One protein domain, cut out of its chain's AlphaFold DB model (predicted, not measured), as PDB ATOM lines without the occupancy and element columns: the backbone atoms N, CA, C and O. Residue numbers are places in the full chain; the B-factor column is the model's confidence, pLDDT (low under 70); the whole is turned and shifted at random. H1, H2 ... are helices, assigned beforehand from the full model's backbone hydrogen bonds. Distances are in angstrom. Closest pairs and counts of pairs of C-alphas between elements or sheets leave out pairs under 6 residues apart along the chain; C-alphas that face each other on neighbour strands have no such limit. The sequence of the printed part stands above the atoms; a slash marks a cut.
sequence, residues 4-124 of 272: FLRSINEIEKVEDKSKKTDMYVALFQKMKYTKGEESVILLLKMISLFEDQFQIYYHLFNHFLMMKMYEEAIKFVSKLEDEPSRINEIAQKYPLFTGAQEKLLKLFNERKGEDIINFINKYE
ATOM      1  N   PHE A   4     -30.292  44.488  35.123       94.25
ATOM      2  CA  PHE A   4     -29.312  44.581  36.203       94.25
ATOM      3  C   PHE A   4     -29.327  45.953  36.894       94.25
ATOM      4  O   PHE A   4     -29.461  46.044  38.114       94.25
ATOM      5  N   LEU A   5     -29.234  47.034  36.114       94.00
ATOM      6  CA  LEU A   5     -29.214  48.400  36.645       94.00
ATOM      7  C   LEU A   5     -30.554  48.786  37.271       94.00
ATOM      8  O   LEU A   5     -30.582  49.509  38.262       94.00
ATOM      9  N   ARG A   6     -31.664  48.284  36.719       94.94
ATOM     10  CA  ARG A   6     -32.992  48.453  37.320       94.94
ATOM     11  C   ARG A   6     -33.043  47.826  38.709       94.94
ATOM     12  O   ARG A   6     -33.438  48.504  39.651       94.94
ATOM     13  N   SER A   7     -32.545  46.597  38.837       96.69
ATOM     14  CA  SER A   7     -32.480  45.885  40.116       96.69
ATOM     15  C   SER A   7     -31.618  46.637  41.137       96.69
ATOM     16  O   SER A   7     -32.043  46.823  42.273       96.69
ATOM     17  N   ILE A   8     -30.444  47.148  40.738       95.75
ATOM     18  CA  ILE A   8     -29.616  47.995  41.616       95.75
ATOM     19  C   ILE A   8     -30.385  49.244  42.053       95.75
ATOM     20  O   ILE A   8     -30.433  49.544  43.241       95.75
ATOM     21  N   ASN A   9     -31.018  49.960  41.123       94.88
ATOM     22  CA  ASN A   9     -31.760  51.179  41.444       94.88
ATOM     23  C   ASN A   9     -32.954  50.923  42.373       94.88
ATOM     24  O   ASN A   9     -33.304  51.794  43.162       94.88
ATOM     25  N   GLU A  10     -33.591  49.757  42.287       96.25
ATOM     26  CA  GLU A  10     -34.642  49.344  43.221       96.25
ATOM     27  C   GLU A  10     -34.078  49.067  44.616       96.25
ATOM     28  O   GLU A  10     -34.626  49.567  45.597       96.25
ATOM     29  N   ILE A  11     -32.950  48.356  44.710       96.75
ATOM     30  CA  ILE A  11     -32.259  48.093  45.982       96.75
ATOM     31  C   ILE A  11     -31.789  49.401  46.633       96.75
ATOM     32  O   ILE A  11     -31.897  49.573  47.844       96.75
ATOM     33  N   GLU A  12     -31.284  50.353  45.847       95.06
ATOM     34  CA  GLU A  12     -30.779  51.630  46.363       95.06
ATOM     35  C   GLU A  12     -31.862  52.508  47.002       95.06
ATOM     36  O   GLU A  12     -31.533  53.314  47.870       95.06
ATOM     37  N   LYS A  13     -33.136  52.320  46.636       96.06
ATOM     38  CA  LYS A  13     -34.283  53.015  47.250       96.06
ATOM     39  C   LYS A  13     -34.694  52.435  48.605       96.06
ATOM     40  O   LYS A  13     -35.546  53.015  49.271       96.06
ATOM     41  N   VAL A  14     -34.152  51.283  48.998       97.25
ATOM     42  CA  VAL A  14     -34.466  50.656  50.285       97.25
ATOM     43  C   VAL A  14     -33.665  51.342  51.387       97.25
ATOM     44  O   VAL A  14     -32.435  51.311  51.376       97.25
ATOM     45  N   GLU A  15     -34.372  51.954  52.336       95.62
ATOM     46  CA  GLU A  15     -33.769  52.654  53.479       95.62
ATOM     47  C   GLU A  15     -33.261  51.685  54.555       95.62
ATOM     48  O   GLU A  15     -32.203  51.907  55.142       95.62
ATOM     49  N   ASP A  16     -33.983  50.584  54.786       97.12
ATOM     50  CA  ASP A  16     -33.597  49.582  55.778       97.12
ATOM     51  C   ASP A  16     -32.327  48.828  55.353       97.12
ATOM     52  O   ASP A  16     -32.297  48.139  54.327       97.12
ATOM     53  N   LYS A  17     -31.268  48.940  56.166       94.81
ATOM     54  CA  LYS A  17     -29.955  48.352  55.864       94.81
ATOM     55  C   LYS A  17     -30.020  46.827  55.751       94.81
ATOM     56  O   LYS A  17     -29.367  46.275  54.868       94.81
ATOM     57  N   SER A  18     -30.780  46.149  56.613       95.62
ATOM     58  CA  SER A  18     -30.862  44.680  56.613       95.62
ATOM     59  C   SER A  18     -31.499  44.182  55.321       95.62
ATOM     60  O   SER A  18     -30.892  43.419  54.575       95.62
ATOM     61  N   LYS A  19     -32.673  44.717  54.984       97.25
ATOM     62  CA  LYS A  19     -33.401  44.398  53.758       97.25
ATOM     63  C   LYS A  19     -32.583  44.729  52.514       97.25
ATOM     64  O   LYS A  19     -32.569  43.954  51.560       97.25
ATOM     65  N   LYS A  20     -31.875  45.863  52.516       96.75
ATOM     66  CA  LYS A  20     -30.976  46.245  51.420       96.75
ATOM     67  C   LYS A  20     -29.864  45.213  51.221       96.75
ATOM     68  O   LYS A  20     -29.606  44.807  50.087       96.75
ATOM     69  N   THR A  21     -29.242  44.765  52.309       96.19
ATOM     70  CA  THR A  21     -28.224  43.708  52.292       96.19
ATOM     71  C   THR A  21     -28.788  42.401  51.739       96.19
ATOM     72  O   THR A  21     -28.206  41.846  50.808       96.19
ATOM     73  N   ASP A  22     -29.948  41.953  52.222       97.19
ATOM     74  CA  ASP A  22     -30.582  40.712  51.765       97.19
ATOM     75  C   ASP A  22     -30.882  40.739  50.264       97.19
ATOM     76  O   ASP A  22     -30.631  39.767  49.547       97.19
ATOM     77  N   MET A  23     -31.365  41.875  49.752       98.00
ATOM     78  CA  MET A  23     -31.640  42.028  48.324       98.00
ATOM     79  C   MET A  23     -30.359  42.016  47.483       98.00
ATOM     80  O   MET A  23     -30.339  41.396  46.417       98.00
ATOM     81  N   TYR A  24     -29.279  42.644  47.958       97.44
ATOM     82  CA  TYR A  24     -27.980  42.578  47.290       97.44
ATOM     83  C   TYR A  24     -27.411  41.158  47.266       97.44
ATOM     84  O   TYR A  24     -26.969  40.698  46.210       97.44
ATOM     85  N   VAL A  25     -27.477  40.441  48.390       96.81
ATOM     86  CA  VAL A  25     -27.045  39.041  48.481       96.81
ATOM     87  C   VAL A  25     -27.874  38.176  47.535       96.81
ATOM     88  O   VAL A  25     -27.303  37.427  46.745       96.81
ATOM     89  N   ALA A  26     -29.202  38.309  47.541       97.50
ATOM     90  CA  ALA A  26     -30.082  37.549  46.657       97.50
ATOM     91  C   ALA A  26     -29.777  37.805  45.173       97.50
ATOM     92  O   ALA A  26     -29.758  36.870  44.370       97.50
ATOM     93  N   LEU A  27     -29.503  39.059  44.799       97.00
ATOM     94  CA  LEU A  27     -29.121  39.413  43.435       97.00
ATOM     95  C   LEU A  27     -27.748  38.833  43.063       97.00
ATOM     96  O   LEU A  27     -27.597  38.265  41.983       97.00
ATOM     97  N   PHE A  28     -26.774  38.895  43.974       96.62
ATOM     98  CA  PHE A  28     -25.456  38.294  43.775       96.62
ATOM     99  C   PHE A  28     -25.545  36.776  43.599       96.62
ATOM    100  O   PHE A  28     -24.948  36.241  42.671       96.62
ATOM    101  N   GLN A  29     -26.345  36.071  44.407       95.19
ATOM    102  CA  GLN A  29     -26.517  34.619  44.272       95.19
ATOM    103  C   GLN A  29     -27.069  34.206  42.898       95.19
ATOM    104  O   GLN A  29     -26.707  33.139  42.405       95.19
ATOM    105  N   LYS A  30     -27.895  35.049  42.262       94.62
ATOM    106  CA  LYS A  30     -28.420  34.816  40.905       94.62
ATOM    107  C   LYS A  30     -27.387  35.053  39.800       94.62
ATOM    108  O   LYS A  30     -27.548  34.520  38.707       94.62
ATOM    109  N   MET A  31     -26.369  35.876  40.053       92.12
ATOM    110  CA  MET A  31     -25.430  36.365  39.031       92.12
ATOM    111  C   MET A  31     -24.016  35.801  39.162       92.12
ATOM    112  O   MET A  31     -23.284  35.759  38.166       92.12
ATOM    113  N   LYS A  32     -23.638  35.353  40.366       90.25
ATOM    114  CA  LYS A  32     -22.296  34.856  40.673       90.25
ATOM    115  C   LYS A  32     -21.860  33.834  39.623       90.25
ATOM    116  O   LYS A  32     -22.612  32.929  39.263       90.25
ATOM    117  N   TYR A  33     -20.650  34.017  39.108       83.44
ATOM    118  CA  TYR A  33     -19.996  33.123  38.144       83.44
ATOM    119  C   TYR A  33     -20.656  32.946  36.761       83.44
ATOM    120  O   TYR A  33     -20.135  32.202  35.936       83.44
ATOM    121  N   THR A  34     -21.748  33.655  36.459       87.62
ATOM    122  CA  THR A  34     -22.338  33.715  35.102       87.62
ATOM    123  C   THR A  34     -22.226  35.106  34.482       87.62
ATOM    124  O   THR A  34     -22.166  35.254  33.263       87.62
ATOM    125  N   LYS A  35     -22.174  36.133  35.331       91.62
ATOM    126  CA  LYS A  35     -22.124  37.551  34.973       91.62
ATOM    127  C   LYS A  35     -20.979  38.201  35.749       91.62
ATOM    128  O   LYS A  35     -21.183  38.733  36.841       91.62
ATOM    129  N   GLY A  36     -19.750  38.036  35.251       92.38
ATOM    130  CA  GLY A  36     -18.530  38.379  35.990       92.38
ATOM    131  C   GLY A  36     -18.456  39.855  36.367       92.38
ATOM    132  O   GLY A  36     -18.244  40.181  37.535       92.38
ATOM    133  N   GLU A  37     -18.703  40.736  35.401       94.12
ATOM    134  CA  GLU A  37     -18.653  42.178  35.603       94.12
ATOM    135  C   GLU A  37     -19.740  42.637  36.591       94.12
ATOM    136  O   GLU A  37     -19.431  43.334  37.554       94.12
ATOM    137  N   GLU A  38     -20.994  42.205  36.418       95.38
ATOM    138  CA  GLU A  38     -22.110  42.515  37.324       95.38
ATOM    139  C   GLU A  38     -21.865  42.009  38.748       95.38
ATOM    140  O   GLU A  38     -22.132  42.724  39.715       95.38
ATOM    141  N   SER A  39     -21.315  40.804  38.887       95.62
ATOM    142  CA  SER A  39     -20.997  40.219  40.190       95.62
ATOM    143  C   SER A  39     -19.972  41.062  40.946       95.62
ATOM    144  O   SER A  39     -20.149  41.318  42.136       95.62
ATOM    145  N   VAL A  40     -18.943  41.569  40.255       95.44
ATOM    146  CA  VAL A  40     -17.970  42.498  40.849       95.44
ATOM    147  C   VAL A  40     -18.641  43.798  41.297       95.44
ATOM    148  O   VAL A  40     -18.377  44.253  42.407       95.44
ATOM    149  N   ILE A  41     -19.550  44.375  40.501       94.81
ATOM    150  CA  ILE A  41     -20.296  45.582  40.909       94.81
ATOM    151  C   ILE A  41     -21.088  45.340  42.200       94.81
ATOM    152  O   ILE A  41     -21.044  46.173  43.105       94.81
ATOM    153  N   LEU A  42     -21.791  44.208  42.303       96.00
ATOM    154  CA  LEU A  42     -22.573  43.865  43.495       96.00
ATOM    155  C   LEU A  42     -21.679  43.688  44.721       96.00
ATOM    156  O   LEU A  42     -21.978  44.235  45.778       96.00
ATOM    157  N   LEU A  43     -20.556  42.983  44.581       95.88
ATOM    158  CA  LEU A  43     -19.592  42.793  45.666       95.88
ATOM    159  C   LEU A  43     -19.013  44.125  46.160       95.88
ATOM    160  O   LEU A  43     -18.938  44.361  47.364       95.88
ATOM    161  N   LEU A  44     -18.674  45.034  45.243       93.75
ATOM    162  CA  LEU A  44     -18.186  46.371  45.587       93.75
ATOM    163  C   LEU A  44     -19.252  47.252  46.245       93.75
ATOM    164  O   LEU A  44     -18.912  48.104  47.058       93.75
ATOM    165  N   LYS A  45     -20.534  47.063  45.916       92.94
ATOM    166  CA  LYS A  45     -21.647  47.719  46.619       92.94
ATOM    167  C   LYS A  45     -21.857  47.150  48.017       92.94
ATOM    168  O   LYS A  45     -22.160  47.901  48.938       92.94
ATOM    169  N   MET A  46     -21.686  45.840  48.171       94.44
ATOM    170  CA  MET A  46     -21.867  45.156  49.445       94.44
ATOM    171  C   MET A  46     -20.738  45.432  50.437       94.44
ATOM    172  O   MET A  46     -20.992  45.360  51.629       94.44
ATOM    173  N   ILE A  47     -19.523  45.781  49.997       92.19
ATOM    174  CA  ILE A  47     -18.362  45.909  50.897       92.19
ATOM    175  C   ILE A  47     -18.617  46.812  52.115       92.19
ATOM    176  O   ILE A  47     -18.217  46.474  53.221       92.19
ATOM    177  N   SER A  48     -19.335  47.927  51.948       89.19
ATOM    178  CA  SER A  48     -19.642  48.865  53.035       89.19
ATOM    179  C   SER A  48     -20.845  48.457  53.893       89.19
ATOM    180  O   SER A  48     -21.139  49.114  54.890       89.19
ATOM    181  N   LEU A  49     -21.570  47.402  53.511       92.50
ATOM    182  CA  LEU A  49     -22.729  46.906  54.251       92.50
ATOM    183  C   LEU A  49     -22.330  45.937  55.369       92.50
ATOM    184  O   LEU A  49     -23.044  45.862  56.371       92.50
ATOM    185  N   PHE A  50     -21.190  45.259  55.224       92.62
ATOM    186  CA  PHE A  50     -20.691  44.251  56.159       92.62
ATOM    187  C   PHE A  50     -19.497  44.777  56.962       92.62
ATOM    188  O   PHE A  50     -18.604  45.420  56.410       92.62
ATOM    189  N   GLU A  51     -19.484  44.483  58.264       91.25
ATOM    190  CA  GLU A  51     -18.336  44.756  59.142       91.25
ATOM    191  C   GLU A  51     -17.198  43.770  58.864       91.25
ATOM    192  O   GLU A  51     -16.058  44.169  58.639       91.25
ATOM    193  N   ASP A  52     -17.533  42.481  58.787       93.62
ATOM    194  CA  ASP A  52     -16.627  41.438  58.327       93.62
ATOM    195  C   ASP A  52     -16.707  41.303  56.802       93.62
ATOM    196  O   ASP A  52     -17.680  40.805  56.230       93.62
ATOM    197  N   GLN A  53     -15.662  41.779  56.132       94.94
ATOM    198  CA  GLN A  53     -15.589  41.863  54.675       94.94
ATOM    199  C   GLN A  53     -14.871  40.665  54.043       94.94
ATOM    200  O   GLN A  53     -14.755  40.606  52.817       94.94
ATOM    201  N   PHE A  54     -14.406  39.697  54.838       95.88
ATOM    202  CA  PHE A  54     -13.553  38.610  54.358       95.88
ATOM    203  C   PHE A  54     -14.192  37.812  53.215       95.88
ATOM    204  O   PHE A  54     -13.577  37.601  52.168       95.88
ATOM    205  N   GLN A  55     -15.463  37.424  53.361       95.25
ATOM    206  CA  GLN A  55     -16.168  36.673  52.319       95.25
ATOM    207  C   GLN A  55     -16.352  37.501  51.031       95.25
ATOM    208  O   GLN A  55     -16.289  36.954  49.928       95.25
ATOM    209  N   ILE A  56     -16.526  38.822  51.145       96.25
ATOM    210  CA  ILE A  56     -16.596  39.723  49.983       96.25
ATOM    211  C   ILE A  56     -15.239  39.778  49.283       96.25
ATOM    212  O   ILE A  56     -15.188  39.641  48.061       96.25
ATOM    213  N   TYR A  57     -14.144  39.912  50.035       96.94
ATOM    214  CA  TYR A  57     -12.787  39.879  49.487       96.94
ATOM    215  C   TYR A  57     -12.483  38.561  48.784       96.94
ATOM    216  O   TYR A  57     -11.939  38.574  47.680       96.94
ATOM    217  N   TYR A  58     -12.913  37.436  49.357       97.06
ATOM    218  CA  TYR A  58     -12.763  36.127  48.735       97.06
ATOM    219  C   TYR A  58     -13.502  36.061  47.396       97.06
ATOM    220  O   TYR A  58     -12.943  35.642  46.380       97.06
ATOM    221  N   HIS A  59     -14.761  36.505  47.360       96.69
ATOM    222  CA  HIS A  59     -15.529  36.495  46.121       96.69
ATOM    223  C   HIS A  59     -14.978  37.478  45.084       96.69
ATOM    224  O   HIS A  59     -14.980  37.131  43.904       96.69
ATOM    225  N   LEU A  60     -14.484  38.655  45.482       96.75
ATOM    226  CA  LEU A  60     -13.828  39.600  44.572       96.75
ATOM    227  C   LEU A  60     -12.565  38.987  43.968       96.75
ATOM    228  O   LEU A  60     -12.440  38.947  42.745       96.75
ATOM    229  N   PHE A  61     -11.686  38.434  44.808       96.88
ATOM    230  CA  PHE A  61     -10.501  37.693  44.379       96.88
ATOM    231  C   PHE A  61     -10.862  36.626  43.341       96.88
ATOM    232  O   PHE A  61     -10.337  36.620  42.227       96.88
ATOM    233  N   ASN A  62     -11.829  35.774  43.676       95.88
ATOM    234  CA  ASN A  62     -12.231  34.654  42.841       95.88
ATOM    235  C   ASN A  62     -12.879  35.100  41.507       95.88
ATOM    236  O   ASN A  62     -12.600  34.532  40.453       95.88
ATOM    237  N   HIS A  63     -13.690  36.166  41.508       96.00
ATOM    238  CA  HIS A  63     -14.262  36.717  40.271       96.00
ATOM    239  C   HIS A  63     -13.204  37.377  39.381       96.00
ATOM    240  O   HIS A  63     -13.279  37.257  38.157       96.00
ATOM    241  N   PHE A  64     -12.198  38.040  39.955       95.75
ATOM    242  CA  PHE A  64     -11.094  38.578  39.164       95.75
ATOM    243  C   PHE A  64     -10.215  37.472  38.570       95.75
ATOM    244  O   PHE A  64      -9.800  37.616  37.418       95.75
ATOM    245  N   LEU A  65     -10.007  36.351  39.274       94.31
ATOM    246  CA  LEU A  65      -9.386  35.153  38.688       94.31
ATOM    247  C   LEU A  65     -10.205  34.618  37.506       94.31
ATOM    248  O   LEU A  65      -9.667  34.477  36.411       94.31
ATOM    249  N   MET A  66     -11.518  34.428  37.686       93.38
ATOM    250  CA  MET A  66     -12.429  33.977  36.625       93.38
ATOM    251  C   MET A  66     -12.365  34.872  35.380       93.38
ATOM    252  O   MET A  66     -12.357  34.395  34.245       93.38
ATOM    253  N   MET A  67     -12.308  36.189  35.580       94.00
ATOM    254  CA  MET A  67     -12.210  37.168  34.498       94.00
ATOM    255  C   MET A  67     -10.786  37.352  33.962       94.00
ATOM    256  O   MET A  67     -10.600  38.153  33.043       94.00
ATOM    257  N   LYS A  68      -9.800  36.632  34.511       94.44
ATOM    258  CA  LYS A  68      -8.370  36.729  34.186       94.44
ATOM    259  C   LYS A  68      -7.792  38.137  34.378       94.44
ATOM    260  O   LYS A  68      -6.862  38.554  33.688       94.44
ATOM    261  N   MET A  69      -8.351  38.887  35.324       94.44
ATOM    262  CA  MET A  69      -7.921  40.227  35.722       94.44
ATOM    263  C   MET A  69      -6.976  40.130  36.924       94.44
ATOM    264  O   MET A  69      -7.272  40.604  38.017       94.44
ATOM    265  N   TYR A  70      -5.836  39.470  36.725       94.31
ATOM    266  CA  TYR A  70      -4.949  39.054  37.814       94.31
ATOM    267  C   TYR A  70      -4.394  40.202  38.659       94.31
ATOM    268  O   TYR A  70      -4.279  40.054  39.870       94.31
ATOM    269  N   GLU A  71      -4.110  41.360  38.053       92.94
ATOM    270  CA  GLU A  71      -3.682  42.550  38.803       92.94
ATOM    271  C   GLU A  71      -4.730  42.994  39.835       92.94
ATOM    272  O   GLU A  71      -4.372  43.439  40.922       92.94
ATOM    273  N   GLU A  72      -6.022  42.853  39.522       94.75
ATOM    274  CA  GLU A  72      -7.104  43.172  40.455       94.75
ATOM    275  C   GLU A  72      -7.287  42.068  41.497       94.75
ATOM    276  O   GLU A  72      -7.504  42.375  42.665       94.75
ATOM    277  N   ALA A  73      -7.127  40.796  41.114       95.31
ATOM    278  CA  ALA A  73      -7.157  39.681  42.061       95.31
ATOM    279  C   ALA A  73      -6.060  39.834  43.132       95.31
ATOM    280  O   ALA A  73      -6.332  39.737  44.325       95.31
ATOM    281  N   ILE A  74      -4.831  40.153  42.719       95.38
ATOM    282  CA  ILE A  74      -3.664  40.276  43.606       95.38
ATOM    283  C   ILE A  74      -3.887  41.286  44.744       95.38
ATOM    284  O   ILE A  74      -3.414  41.060  45.856       95.38
ATOM    285  N   LYS A  75      -4.671  42.351  44.520       94.25
ATOM    286  CA  LYS A  75      -4.978  43.365  45.549       94.25
ATOM    287  C   LYS A  75      -5.680  42.796  46.785       94.25
ATOM    288  O   LYS A  75      -5.661  43.437  47.831       94.25
ATOM    289  N   PHE A  76      -6.295  41.619  46.672       95.38
ATOM    290  CA  PHE A  76      -7.003  40.962  47.769       95.38
ATOM    291  C   PHE A  76      -6.174  39.888  48.476       95.38
ATOM    292  O   PHE A  76      -6.615  39.396  49.507       95.38
ATOM    293  N   VAL A  77      -4.981  39.536  47.982       95.62
ATOM    294  CA  VAL A  77      -4.156  38.469  48.583       95.62
ATOM    295  C   VAL A  77      -3.826  38.787  50.039       95.62
ATOM    296  O   VAL A  77      -4.109  37.966  50.907       95.62
ATOM    297  N   SER A  78      -3.355  40.005  50.324       93.44
ATOM    298  CA  SER A  78      -3.032  40.427  51.695       93.44
ATOM    299  C   SER A  78      -4.245  40.522  52.618       93.44
ATOM    300  O   SER A  78      -4.105  40.475  53.829       93.44
ATOM    301  N   LYS A  79      -5.459  40.647  52.065       93.19
ATOM    302  CA  LYS A  79      -6.708  40.627  52.844       93.19
ATOM    303  C   LYS A  79      -7.188  39.217  53.168       93.19
ATOM    304  O   LYS A  79      -8.056  39.061  54.016       93.19
ATOM    305  N   LEU A  80      -6.677  38.216  52.457       94.69
ATOM    306  CA  LEU A  80      -7.103  36.828  52.581       94.69
ATOM    307  C   LEU A  80      -6.078  35.994  53.354       94.69
ATOM    308  O   LEU A  80      -6.466  35.133  54.139       94.69
ATOM    309  N   GLU A  81      -4.781  36.254  53.166       92.75
ATOM    310  CA  GLU A  81      -3.699  35.432  53.725       92.75
ATOM    311  C   GLU A  81      -3.644  35.388  55.260       92.75
ATOM    312  O   GLU A  81      -3.118  34.426  55.822       92.75
ATOM    313  N   ASP A  82      -4.236  36.373  55.937       89.25
ATOM    314  CA  ASP A  82      -4.269  36.444  57.400       89.25
ATOM    315  C   ASP A  82      -5.178  35.373  58.038       89.25
ATOM    316  O   ASP A  82      -4.946  34.961  59.183       89.25
ATOM    317  N   GLU A  83      -6.167  34.861  57.295       92.12
ATOM    318  CA  GLU A  83      -7.189  33.926  57.792       92.12
ATOM    319  C   GLU A  83      -7.316  32.656  56.914       92.12
ATOM    320  O   GLU A  83      -8.378  32.367  56.349       92.12
ATOM    321  N   PRO A  84      -6.256  31.829  56.803       89.50
ATOM    322  CA  PRO A  84      -6.218  30.685  55.885       89.50
ATOM    323  C   PRO A  84      -7.282  29.614  56.180       89.50
ATOM    324  O   PRO A  84      -7.789  28.969  55.261       89.50
ATOM    325  N   SER A  85      -7.683  29.445  57.446       91.25
ATOM    326  CA  SER A  85      -8.769  28.528  57.828       91.25
ATOM    327  C   SER A  85     -10.092  28.897  57.154       91.25
ATOM    328  O   SER A  85     -10.774  28.023  56.616       91.25
ATOM    329  N   ARG A  86     -10.417  30.193  57.108       95.12
ATOM    330  CA  ARG A  86     -11.628  30.700  56.459       95.12
ATOM    331  C   ARG A  86     -11.548  30.593  54.945       95.12
ATOM    332  O   ARG A  86     -12.555  30.277  54.321       95.12
ATOM    333  N   ILE A  87     -10.368  30.783  54.343       94.06
ATOM    334  CA  ILE A  87     -10.186  30.519  52.904       94.06
ATOM    335  C   ILE A  87     -10.579  29.077  52.588       94.06
ATOM    336  O   ILE A  87     -11.365  28.860  51.669       94.06
ATOM    337  N   ASN A  88     -10.056  28.102  53.338       91.19
ATOM    338  CA  ASN A  88     -10.345  26.690  53.083       91.19
ATOM    339  C   ASN A  88     -11.840  26.383  53.222       91.19
ATOM    340  O   ASN A  88     -12.403  25.721  52.353       91.19
ATOM    341  N   GLU A  89     -12.492  26.886  54.275       94.38
ATOM    342  CA  GLU A  89     -13.929  26.676  54.486       94.38
ATOM    343  C   GLU A  89     -14.765  27.256  53.333       94.38
ATOM    344  O   GLU A  89     -15.657  26.596  52.793       94.38
ATOM    345  N   ILE A  90     -14.462  28.487  52.913       94.44
ATOM    346  CA  ILE A  90     -15.201  29.153  51.837       94.44
ATOM    347  C   ILE A  90     -14.905  28.484  50.488       94.44
ATOM    348  O   ILE A  90     -15.829  28.299  49.696       94.44
ATOM    349  N   ALA A  91     -13.668  28.045  50.239       93.81
ATOM    350  CA  ALA A  91     -13.268  27.377  49.000       93.81
ATOM    351  C   ALA A  91     -13.911  25.997  48.799       93.81
ATOM    352  O   ALA A  91     -14.057  25.560  47.657       93.81
ATOM    353  N   GLN A  92     -14.344  25.328  49.873       92.62
ATOM    354  CA  GLN A  92     -15.159  24.110  49.770       92.62
ATOM    355  C   GLN A  92     -16.550  24.404  49.192       92.62
ATOM    356  O   GLN A  92     -17.080  23.612  48.417       92.62
ATOM    357  N   LYS A  93     -17.141  25.551  49.556       93.06
ATOM    358  CA  LYS A  93     -18.466  25.985  49.082       93.06
ATOM    359  C   LYS A  93     -18.387  26.677  47.718       93.06
ATOM    360  O   LYS A  93     -19.308  26.565  46.910       93.06
ATOM    361  N   TYR A  94     -17.299  27.402  47.469       92.25
ATOM    362  CA  TYR A  94     -17.095  28.230  46.285       92.25
ATOM    363  C   TYR A  94     -15.681  28.029  45.726       92.25
ATOM    364  O   TYR A  94     -14.804  28.833  46.031       92.25
ATOM    365  N   PRO A  95     -15.450  26.990  44.905       92.75
ATOM    366  CA  PRO A  95     -14.137  26.693  44.331       92.75
ATOM    367  C   PRO A  95     -13.481  27.903  43.646       92.75
ATOM    368  O   PRO A  95     -14.162  28.770  43.085       92.75
ATOM    369  N   LEU A  96     -12.148  27.969  43.692       92.00
ATOM    370  CA  LEU A  96     -11.384  29.025  43.030       92.00
ATOM    371  C   LEU A  96     -11.387  28.791  41.513       92.00
ATOM    372  O   LEU A  96     -11.091  27.695  41.045       92.00
ATOM    373  N   PHE A  97     -11.670  29.833  40.735       87.44
ATOM    374  CA  PHE A  97     -11.706  29.799  39.273       87.44
ATOM    375  C   PHE A  97     -10.288  29.858  38.684       87.44
ATOM    376  O   PHE A  97      -9.893  30.827  38.041       87.44
ATOM    377  N   THR A  98      -9.517  28.802  38.935       84.88
ATOM    378  CA  THR A  98      -8.150  28.569  38.446       84.88
ATOM    379  C   THR A  98      -7.957  27.072  38.208       84.88
ATOM    380  O   THR A  98      -8.479  26.243  38.950       84.88
ATOM    381  N   GLY A  99      -7.151  26.709  37.204       82.81
ATOM    382  CA  GLY A  99      -6.756  25.313  36.971       82.81
ATOM    383  C   GLY A  99      -5.827  24.737  38.050       82.81
ATOM    384  O   GLY A  99      -5.456  23.570  37.976       82.81
ATOM    385  N   ALA A 100      -5.432  25.540  39.039       87.69
ATOM    386  CA  ALA A 100      -4.443  25.194  40.050       87.69
ATOM    387  C   ALA A 100      -4.897  25.546  41.478       87.69
ATOM    388  O   ALA A 100      -4.080  25.914  42.328       87.69
ATOM    389  N   GLN A 101      -6.198  25.411  41.749       91.44
ATOM    390  CA  GLN A 101      -6.803  25.693  43.054       91.44
ATOM    391  C   GLN A 101      -6.054  25.028  44.217       91.44
ATOM    392  O   GLN A 101      -5.758  25.702  45.197       91.44
ATOM    393  N   GLU A 102      -5.715  23.740  44.117       92.31
ATOM    394  CA  GLU A 102      -5.036  23.008  45.200       92.31
ATOM    395  C   GLU A 102      -3.697  23.647  45.581       92.31
ATOM    396  O   GLU A 102      -3.402  23.854  46.759       92.31
ATOM    397  N   LYS A 103      -2.899  24.023  44.576       93.06
ATOM    398  CA  LYS A 103      -1.615  24.694  44.789       93.06
ATOM    399  C   LYS A 103      -1.814  26.078  45.399       93.06
ATOM    400  O   LYS A 103      -1.080  26.446  46.310       93.06
ATOM    401  N   LEU A 104      -2.804  26.827  44.924       92.56
ATOM    402  CA  LEU A 104      -3.103  28.162  45.433       92.56
ATOM    403  C   LEU A 104      -3.571  28.121  46.898       92.56
ATOM    404  O   LEU A 104      -3.074  28.889  47.716       92.56
ATOM    405  N   LEU A 105      -4.447  27.175  47.255       93.69
ATOM    406  CA  LEU A 105      -4.882  26.952  48.640       93.69
ATOM    407  C   LEU A 105      -3.721  26.525  49.542       93.69
ATOM    408  O   LEU A 105      -3.609  27.007  50.668       93.69
ATOM    409  N   LYS A 106      -2.812  25.678  49.044       94.50
ATOM    410  CA  LYS A 106      -1.584  25.331  49.770       94.50
ATOM    411  C   LYS A 106      -0.739  26.571  50.077       94.50
ATOM    412  O   LYS A 106      -0.315  26.735  51.215       94.50
ATOM    413  N   LEU A 107      -0.533  27.458  49.102       93.31
ATOM    414  CA  LEU A 107       0.235  28.693  49.308       93.31
ATOM    415  C   LEU A 107      -0.429  29.640  50.323       93.31
ATOM    416  O   LEU A 107       0.269  30.233  51.144       93.31
ATOM    417  N   PHE A 108      -1.762  29.732  50.317       93.69
ATOM    418  CA  PHE A 108      -2.510  30.459  51.348       93.69
ATOM    419  C   PHE A 108      -2.321  29.851  52.743       93.69
ATOM    420  O   PHE A 108      -2.072  30.583  53.698       93.69
ATOM    421  N   ASN A 109      -2.359  28.524  52.870       92.19
ATOM    422  CA  ASN A 109      -2.123  27.838  54.146       92.19
ATOM    423  C   ASN A 109      -0.708  28.055  54.690       92.19
ATOM    424  O   ASN A 109      -0.512  28.121  55.901       92.19
ATOM    425  N   GLU A 110       0.267  28.197  53.797       92.88
ATOM    426  CA  GLU A 110       1.654  28.501  54.146       92.88
ATOM    427  C   GLU A 110       1.897  30.002  54.408       92.88
ATOM    428  O   GLU A 110       3.016  30.365  54.768       92.88
ATOM    429  N   ARG A 111       0.877  30.867  54.248       88.50
ATOM    430  CA  ARG A 111       0.952  32.336  54.389       88.50
ATOM    431  C   ARG A 111       2.065  32.971  53.552       88.50
ATOM    432  O   ARG A 111       2.787  33.856  54.004       88.50
ATOM    433  N   LYS A 112       2.230  32.490  52.320       88.56
ATOM    434  CA  LYS A 112       3.272  32.970  51.406       88.56
ATOM    435  C   LYS A 112       2.695  33.932  50.374       88.56
ATOM    436  O   LYS A 112       2.607  33.590  49.196       88.56
ATOM    437  N   GLY A 113       2.301  35.132  50.804       89.88
ATOM    438  CA  GLY A 113       1.720  36.170  49.944       89.88
ATOM    439  C   GLY A 113       2.507  36.425  48.660       89.88
ATOM    440  O   GLY A 113       1.941  36.399  47.566       89.88
ATOM    441  N   GLU A 114       3.829  36.580  48.758       92.94
ATOM    442  CA  GLU A 114       4.691  36.768  47.582       92.94
ATOM    443  C   GLU A 114       4.644  35.573  46.622       92.94
ATOM    444  O   GLU A 114       4.540  35.757  45.409       92.94
ATOM    445  N   ASP A 115       4.640  34.344  47.143       93.94
ATOM    446  CA  ASP A 115       4.542  33.144  46.311       93.94
ATOM    447  C   ASP A 115       3.171  33.022  45.648       93.94
ATOM    448  O   ASP A 115       3.095  32.579  44.503       93.94
ATOM    449  N   ILE A 116       2.093  33.451  46.312       92.44
ATOM    450  CA  ILE A 116       0.746  33.531  45.728       92.44
ATOM    451  C   ILE A 116       0.743  34.509  44.551       92.44
ATOM    452  O   ILE A 116       0.255  34.184  43.466       92.44
ATOM    453  N   ILE A 117       1.325  35.694  44.738       93.38
ATOM    454  CA  ILE A 117       1.416  36.731  43.704       93.38
ATOM    455  C   ILE A 117       2.253  36.237  42.520       93.38
ATOM    456  O   ILE A 117       1.830  36.342  41.365       93.38
ATOM    457  N   ASN A 118       3.421  35.657  42.798       92.56
ATOM    458  CA  ASN A 118       4.302  35.073  41.792       92.56
ATOM    459  C   ASN A 118       3.611  33.931  41.048       92.56
ATOM    460  O   ASN A 118       3.734  33.815  39.825       92.56
ATOM    461  N   PHE A 119       2.846  33.113  41.771       91.81
ATOM    462  CA  PHE A 119       2.080  32.021  41.202       91.81
ATOM    463  C   PHE A 119       1.034  32.534  40.207       91.81
ATOM    464  O   PHE A 119       1.063  32.138  39.041       91.81
ATOM    465  N   ILE A 120       0.176  33.467  40.630       91.44
ATOM    466  CA  ILE A 120      -0.863  34.063  39.780       91.44
ATOM    467  C   ILE A 120      -0.238  34.719  38.539       91.44
ATOM    468  O   ILE A 120      -0.714  34.527  37.422       91.44
ATOM    469  N   ASN A 121       0.860  35.462  38.705       87.75
ATOM    470  CA  ASN A 121       1.502  36.167  37.595       87.75
ATOM    471  C   ASN A 121       2.140  35.244  36.551       87.75
ATOM    472  O   ASN A 121       2.197  35.633  35.380       87.75
ATOM    473  N   LYS A 122       2.649  34.079  36.972       86.56
ATOM    474  CA  LYS A 122       3.431  33.159  36.132       86.56
ATOM    475  C   LYS A 122       2.595  32.051  35.498       86.56
ATOM    476  O   LYS A 122       2.886  31.659  34.372       86.56
ATOM    477  N   TYR A 123       1.631  31.498  36.228       78.19
ATOM    478  CA  TYR A 123       0.976  30.245  35.839       78.19
ATOM    479  C   TYR A 123      -0.358  30.437  35.133       78.19
ATOM    480  O   TYR A 123      -0.803  29.530  34.433       78.19
ATOM    481  N   GLU A 124      -0.984  31.597  35.284       76.31
ATOM    482  CA  GLU A 124      -2.297  31.813  34.707       76.31
ATOM    483  C   GLU A 124      -2.204  32.452  33.311       76.31
ATOM    484  O   GLU A 124      -1.527  33.474  33.129       76.31
TER     485      GLU A 124
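Overview. This is residues 4 to 124 of the 272 residues of an uncharacterized protein of bacterium (Candidatus Stahlbacteria) CG23_combo_of_CG06-09_8_20_14_all_34_7 (UniProt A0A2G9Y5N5). The chain folds back and forth as a zigzag of helices along one long axis, H1, H2, H3 and H4 each running against the one before, with the centres of H1, H2 and H3 making a triangle at one end. Past H4 come the two short helices H5 and H6, one after the other between H4 and H9, and a second back-and-forth run of H7, H8 and H9 fills the other end, H7 folding back toward H4. The printed part has 121 residues with nine named helices, H1 to H9 in chain order, and no named strand; the class is all helix. The whole is compact, with a radius of gyration of the C-alphas of 15.0 A, and its outline is elongated, 44 by 25 by 22 A along the three main axes.

Arrangement. H2, residues 17 to 31, is the longest helix. It and H3, residues 36 to 46, form a helical hairpin; they touch at a shallow tilt of 13 degrees, opposite ways, with the C-alphas of Met 31 and Ser 39 closest at 6.0 A. H1, residues 4 to 12, forms a hairpin with H2 at a shallow tilt of 14 degrees. They touch through residues 20 to 24 of H2 alone, with the C-alphas of Ile 11 and Lys 20 closest at 5.9 A. H1 and H3 are close but not clearly touching, at a shallow tilt of 5 degrees, the same way; their closest C-alphas, of Phe 4 and Glu 38, are 7.6 A apart. H3 forms a further hairpin with H4, residues 54 to 66, at a shallow tilt of 16 degrees; the closest C-alphas, of Leu 43 and Ile 56, are 6.1 A apart. H4 touches H5, residues 70 to 74, with its residues 60 to 65 alone, the C-alphas of Phe 61 and Ala 73 being closest at 4.5 A. H4 also touches H6, residues 77 to 80, with the C-alphas of Tyr 58 and Leu 80 closest at 6.9 A. H9, residues 113 to 123, touches H5, where the C-alphas of Ile 74 and Ile 117 are closest at 6.2 A. H9 and H8, residues 101 to 109, form a hairpin at a shallow tilt of 17 degrees; the closest C-alphas, of Leu 107 and Ile 116, are 6.0 A apart. H8 forms another with H7, residues 84 to 93, at a shallow tilt of 26 degrees; the closest C-alphas, of Pro 84 and Asn 109, are 5.3 A apart. H7 is close to H4 but not clearly touching, at a steep tilt of 62 degrees. H1 and H9 are apart. In H1, H2, H3, H4, H5, H8 and H9 every O i to N i+4 pair is within hydrogen-bond range; in H7 it is 5 of 6, and H6 is too short for such a pair.

Along the chain. H2 measures 21.2 A from first to last C-alpha, from (-29.955, 48.352, 55.864) at Lys 17. H4 measures 18.4 A, H3 15.4 A, H9 15.3 A and H7 14.8 A. H1 begins at C-alpha 4, (-29.312, 44.581, 36.203). H9 ends at C-alpha 123, (0.976, 30.245, 35.839).

Size, cuts and confidence. The two C-alphas farthest apart, of Glu 15 and Lys 122, are 45.4 A from each other. The printed part has no cut. The links H3 to H4 and H7 to H8 are short, with 7 residues each; the other links are tight. The mean pLDDT of the printed part is 93.3, and no printed residue is under 70.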